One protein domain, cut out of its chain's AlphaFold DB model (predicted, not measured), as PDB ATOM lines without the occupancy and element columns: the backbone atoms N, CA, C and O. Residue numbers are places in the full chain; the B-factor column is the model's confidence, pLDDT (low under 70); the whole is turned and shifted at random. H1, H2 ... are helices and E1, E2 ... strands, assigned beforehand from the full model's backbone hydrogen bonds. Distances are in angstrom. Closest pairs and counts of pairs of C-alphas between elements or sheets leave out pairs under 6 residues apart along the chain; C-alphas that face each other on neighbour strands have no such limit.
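What this domain is: This is residues 2 to 43 of the 83 residues of the protein "Extracellular ligand-binding receptor" of uncultured bacterium (UniProt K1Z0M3). Two helices, H1 and H2, cross steeply, one packed on the other, and a small two-stranded hairpin, E1 and E2, sits beyond them near the first residues of H1. The 42 printed residues include, in order, H1, H2, E1 and E2, a mixed class with an antiparallel sheet E1 - E2. The whole is only just compact, close to loose, with a radius of gyration of the C-alphas of 10.5 A; it is a rod spanning 31 by 14 by 12 A.

Where its parts are: H1, residues 2 to 14, begins at C-alpha 2 (75.541, 1.754, 27.028) and is 18.4 A long. H2, residues 22 to 30, is 12.8 A long. E1 is residues 35 to 37, 6.1 A; E2 is residues 40 to 42, 6.6 A, ending at C-alpha 42 (85.298, 7.621, 26.114).

How they stand to each other: H1 and H2 touch, closest at the C-alphas of Ala 7 and Ala 28, 5.0 A, opposite ways at a steep tilt of 64 degrees. In both, every O i to N i+4 pair is within hydrogen-bond range. The closest C-alphas of H1 and E1, Ile 3 and Phe 35, are 7.4 A apart. In the hairpin E1 and E2, antiparallel at 144 degrees, N 37 and O 40 are within hydrogen-bond range at 2.8 A. E2 is apart from H1 and H2.

The domain as a whole: The farthest C-alphas, Lys 16 and Thr 39, are 32.4 A apart. The printed part has no cut; no link is long. Mean pLDDT of the printed part is 94.1, and no printed residue is under 70.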
ATOM      1  N   ALA A   2      74.581   2.862  27.158       91.56
ATOM      2  CA  ALA A   2      75.541   1.754  27.028       91.56
ATOM      3  C   ALA A   2      76.696   1.768  28.059       91.56
ATOM      4  O   ALA A   2      77.032   0.722  28.604       91.56
ATOM      5  N   ILE A   3      77.237   2.948  28.388       93.00
ATOM      6  CA  ILE A   3      78.300   3.118  29.399       93.00
ATOM      7  C   ILE A   3      77.834   2.640  30.781       93.00
ATOM      8  O   ILE A   3      78.502   1.832  31.421       93.00
ATOM      9  N   SER A   4      76.655   3.088  31.223       92.69
ATOM     10  CA  SER A   4      76.098   2.715  32.529       92.69
ATOM     11  C   SER A   4      75.817   1.216  32.622       92.69
ATOM     12  O   SER A   4      76.153   0.597  33.625       92.69
ATOM     13  N   LEU A   5      75.260   0.614  31.567       95.06
ATOM     14  CA  LEU A   5      75.023  -0.832  31.523       95.06
ATOM     15  C   LEU A   5      76.333  -1.620  31.589       95.06
ATOM     16  O   LEU A   5      76.419  -2.592  32.334       95.06
ATOM     17  N   LYS A   6      77.372  -1.170  30.873       95.31
ATOM     18  CA  LYS A   6      78.684  -1.819  30.916       95.31
ATOM     19  C   LYS A   6      79.326  -1.736  32.299       95.31
ATOM     20  O   LYS A   6      79.893  -2.716  32.773       95.31
ATOM     21  N   ALA A   7      79.210  -0.590  32.965       95.81
ATOM     22  CA  ALA A   7      79.705  -0.425  34.325       95.81
ATOM     23  C   ALA A   7      78.948  -1.307  35.330       95.81
ATOM     24  O   ALA A   7      79.581  -1.918  36.186       95.81
ATOM     25  N   ILE A   8      77.620  -1.429  35.201       96.69
ATOM     26  CA  ILE A   8      76.812  -2.341  36.029       96.69
ATOM     27  C   ILE A   8      77.244  -3.792  35.810       96.69
ATOM     28  O   ILE A   8      77.448  -4.510  36.783       96.69
ATOM     29  N   GLU A   9      77.433  -4.217  34.558       96.19
ATOM     30  CA  GLU A   9      77.913  -5.563  34.228       96.19
ATOM     31  C   GLU A   9      79.272  -5.851  34.887       96.19
ATOM     32  O   GLU A   9      79.451  -6.885  35.528       96.19
ATOM     33  N   ASN A  10      80.223  -4.922  34.762       96.62
ATOM     34  CA  ASN A  10      81.550  -5.060  35.357       96.62
ATOM     35  C   ASN A  10      81.484  -5.095  36.893       96.62
ATOM     36  O   ASN A  10      82.127  -5.940  37.515       96.62
ATOM     37  N   ALA A  11      80.682  -4.218  37.504       97.44
ATOM     38  CA  ALA A  11      80.512  -4.158  38.953       97.44
ATOM     39  C   ALA A  11      79.836  -5.424  39.501       97.44
ATOM     40  O   ALA A  11      80.277  -5.959  40.515       97.44
ATOM     41  N   ALA A  12      78.816  -5.943  38.812       97.56
ATOM     42  CA  ALA A  12      78.167  -7.201  39.167       97.56
ATOM     43  C   ALA A  12      79.151  -8.375  39.069       97.56
ATOM     44  O   ALA A  12      79.268  -9.148  40.013       97.56
ATOM     45  N   LYS A  13      79.934  -8.473  37.984       96.75
ATOM     46  CA  LYS A  13      80.971  -9.512  37.828       96.75
ATOM     47  C   LYS A  13      82.012  -9.473  38.949       96.75
ATOM     48  O   LYS A  13      82.373 -10.522  39.478       96.75
ATOM     49  N   ALA A  14      82.457  -8.280  39.345       95.50
ATOM     50  CA  ALA A  14      83.359  -8.102  40.483       95.50
ATOM     51  C   ALA A  14      82.699  -8.479  41.826       95.50
ATOM     52  O   ALA A  14      83.380  -8.949  42.735       95.50
ATOM     53  N   ASN A  15      81.374  -8.337  41.928       95.75
ATOM     54  CA  ASN A  15      80.563  -8.693  43.090       95.75
ATOM     55  C   ASN A  15      79.926 -10.096  42.983       95.75
ATOM     56  O   ASN A  15      78.791 -10.300  43.402       95.75
ATOM     57  N   LYS A  16      80.619 -11.075  42.379       96.06
ATOM     58  CA  LYS A  16      80.150 -12.475  42.244       96.06
ATOM     59  C   LYS A  16      78.772 -12.627  41.568       96.06
ATOM     60  O   LYS A  16      78.051 -13.583  41.828       96.06
ATOM     61  N   ASN A  17      78.439 -11.714  40.658       94.25
ATOM     62  CA  ASN A  17      77.152 -11.595  39.961       94.25
ATOM     63  C   ASN A  17      75.952 -11.251  40.860       94.25
ATOM     64  O   ASN A  17      74.808 -11.406  40.437       94.25
ATOM     65  N   GLU A  18      76.190 -10.748  42.069       95.50
ATOM     66  CA  GLU A  18      75.148 -10.163  42.911       95.50
ATOM     67  C   GLU A  18      74.897  -8.693  42.548       95.50
ATOM     68  O   GLU A  18      75.681  -8.059  41.834       95.50
ATOM     69  N   VAL A  19      73.802  -8.131  43.069       95.81
ATOM     70  CA  VAL A  19      73.446  -6.721  42.861       95.81
ATOM     71  C   VAL A  19      74.568  -5.827  43.415       95.81
ATOM     72  O   VAL A  19      74.807  -5.840  44.623       95.81
ATOM     73  N   PRO A  20      75.281  -5.056  42.569       96.69
ATOM     74  CA  PRO A  20      76.366  -4.201  43.032       96.69
ATOM     75  C   PRO A  20      75.827  -2.966  43.762       96.69
ATOM     76  O   PRO A  20      74.714  -2.503  43.501       96.69
ATOM     77  N   THR A  21      76.643  -2.376  44.639       97.00
ATOM     78  CA  THR A  21      76.304  -1.088  45.260       97.00
ATOM     79  C   THR A  21      76.410   0.058  44.255       97.00
ATOM     80  O   THR A  21      77.094  -0.034  43.229       97.00
ATOM     81  N   ARG A  22      75.762   1.187  44.559       95.50
ATOM     82  CA  ARG A  22      75.827   2.391  43.716       95.50
ATOM     83  C   ARG A  22      77.262   2.906  43.588       95.50
ATOM     84  O   ARG A  22      77.674   3.327  42.508       95.50
ATOM     85  N   GLU A  23      78.030   2.823  44.667       95.31
ATOM     86  CA  GLU A  23      79.429   3.238  44.742       95.31
ATOM     87  C   GLU A  23      80.311   2.348  43.860       95.31
ATOM     88  O   GLU A  23      81.161   2.860  43.131       95.31
ATOM     89  N   ALA A  24      80.069   1.032  43.859       95.94
ATOM     90  CA  ALA A  24      80.782   0.090  43.002       95.94
ATOM     91  C   ALA A  24      80.527   0.374  41.515       95.94
ATOM     92  O   ALA A  24      81.467   0.391  40.723       95.94
ATOM     93  N   VAL A  25      79.281   0.675  41.136       95.44
ATOM     94  CA  VAL A  25      78.944   1.062  39.756       95.44
ATOM     95  C   VAL A  25      79.608   2.388  39.381       95.44
ATOM     96  O   VAL A  25      80.196   2.492  38.308       95.44
ATOM     97  N   ALA A  26      79.577   3.394  40.259       94.50
ATOM     98  CA  ALA A  26      80.217   4.686  40.001       94.50
ATOM     99  C   ALA A  26      81.743   4.562  39.846       94.50
ATOM    100  O   ALA A  26      82.345   5.265  39.032       94.50
ATOM    101  N   LYS A  27      82.377   3.667  40.608       94.75
ATOM    102  CA  LYS A  27      83.791   3.323  40.437       94.75
ATOM    103  C   LYS A  27      84.025   2.619  39.099       94.75
ATOM    104  O   LYS A  27      84.879   3.058  38.337       94.75
ATOM    105  N   ALA A  28      83.208   1.619  38.773       95.25
ATOM    106  CA  ALA A  28      83.311   0.880  37.518       95.25
ATOM    107  C   ALA A  28      83.142   1.776  36.281       95.25
ATOM    108  O   ALA A  28      83.812   1.531  35.287       95.25
ATOM    109  N   VAL A  29      82.304   2.825  36.332       94.50
ATOM    110  CA  VAL A  29      82.204   3.830  35.253       94.50
ATOM    111  C   VAL A  29      83.543   4.533  35.037       94.50
ATOM    112  O   VAL A  29      83.998   4.624  33.902       94.50
ATOM    113  N   ARG A  30      84.184   5.006  36.113       94.00
ATOM    114  CA  ARG A  30      85.464   5.731  36.036       94.00
ATOM    115  C   ARG A  30      86.627   4.845  35.598       94.00
ATOM    116  O   ARG A  30      87.597   5.336  35.042       94.00
ATOM    117  N   GLU A  31      86.529   3.542  35.837       94.50
ATOM    118  CA  GLU A  31      87.526   2.563  35.400       94.50
ATOM    119  C   GLU A  31      87.385   2.168  33.921       94.50
ATOM    120  O   GLU A  31      88.282   1.516  33.381       94.50
ATOM    121  N   LEU A  32      86.293   2.551  33.245       93.62
ATOM    122  CA  LEU A  32      86.145   2.310  31.810       93.62
ATOM    123  C   LEU A  32      87.180   3.118  31.025       93.62
ATOM    124  O   LEU A  32      87.298   4.335  31.175       93.62
ATOM    125  N   LYS A  33      87.881   2.418  30.133       93.00
ATOM    126  CA  LYS A  33      88.842   2.994  29.192       93.00
ATOM    127  C   LYS A  33      88.414   2.700  27.766       93.00
ATOM    128  O   LYS A  33      87.939   1.599  27.485       93.00
ATOM    129  N   ASP A  34      88.590   3.688  26.897       92.31
ATOM    130  CA  ASP A  34      88.381   3.600  25.452       92.31
ATOM    131  C   ASP A  34      87.018   3.005  25.064       92.31
ATOM    132  O   ASP A  34      86.881   2.252  24.094       92.31
ATOM    133  N   PHE A  35      85.977   3.337  25.831       93.44
ATOM    134  CA  PHE A  35      84.631   2.856  25.564       93.44
ATOM    135  C   PHE A  35      84.131   3.436  24.236       93.44
ATOM    136  O   PHE A  35      83.950   4.647  24.114       93.44
ATOM    137  N   LYS A  36      83.868   2.573  23.249       92.19
ATOM    138  CA  LYS A  36      83.366   2.973  21.926       92.19
ATOM    139  C   LYS A  36      81.910   3.433  22.013       92.19
ATOM    140  O   LYS A  36      80.993   2.617  22.114       92.19
ATOM    141  N   GLY A  37      81.706   4.743  21.984       88.00
ATOM    142  CA  GLY A  37      80.403   5.389  21.897       88.00
ATOM    143  C   GLY A  37      80.033   5.778  20.464       88.00
ATOM    144  O   GLY A  37      80.812   5.625  19.529       88.00
ATOM    145  N   ILE A  38      78.823   6.319  20.302       88.75
ATOM    146  CA  ILE A  38      78.303   6.778  19.001       88.75
ATOM    147  C   ILE A  38      79.089   7.998  18.495       88.75
ATOM    148  O   ILE A  38      79.327   8.128  17.300       88.75
ATOM    149  N   THR A  39      79.502   8.882  19.405       86.19
ATOM    150  CA  THR A  39      80.170  10.153  19.083       86.19
ATOM    151  C   THR A  39      81.687  10.112  19.279       86.19
ATOM    152  O   THR A  39      82.329  11.155  19.216       86.19
ATOM    153  N   GLY A  40      82.267   8.941  19.560       87.38
ATOM    154  CA  GLY A  40      83.700   8.784  19.814       87.38
ATOM    155  C   GLY A  40      84.015   7.778  20.917       87.38
ATOM    156  O   GLY A  40      83.134   7.073  21.410       87.38
ATOM    157  N   ASN A  41      85.289   7.719  21.303       91.69
ATOM    158  CA  ASN A  41      85.763   6.867  22.391       91.69
ATOM    159  C   ASN A  41      85.796   7.651  23.705       91.69
ATOM    160  O   ASN A  41      86.203   8.809  23.726       91.69
ATOM    161  N   PHE A  42      85.400   7.002  24.797       92.31
ATOM    162  CA  PHE A  42      85.298   7.621  26.114       92.31
ATOM    163  C   PHE A  42      86.206   6.928  27.127       92.31
ATOM    164  O   PHE A  42      86.071   5.730  27.384       92.31
ATOM    165  N   THR A  43      87.077   7.720  27.742       94.44
ATOM    166  CA  THR A  43      87.837   7.390  28.953       94.44
ATOM    167  C   THR A  43      87.541   8.481  29.969       94.44
ATOM    168  O   THR A  43      87.472   9.649  29.588       94.44
TER     169      THR A  43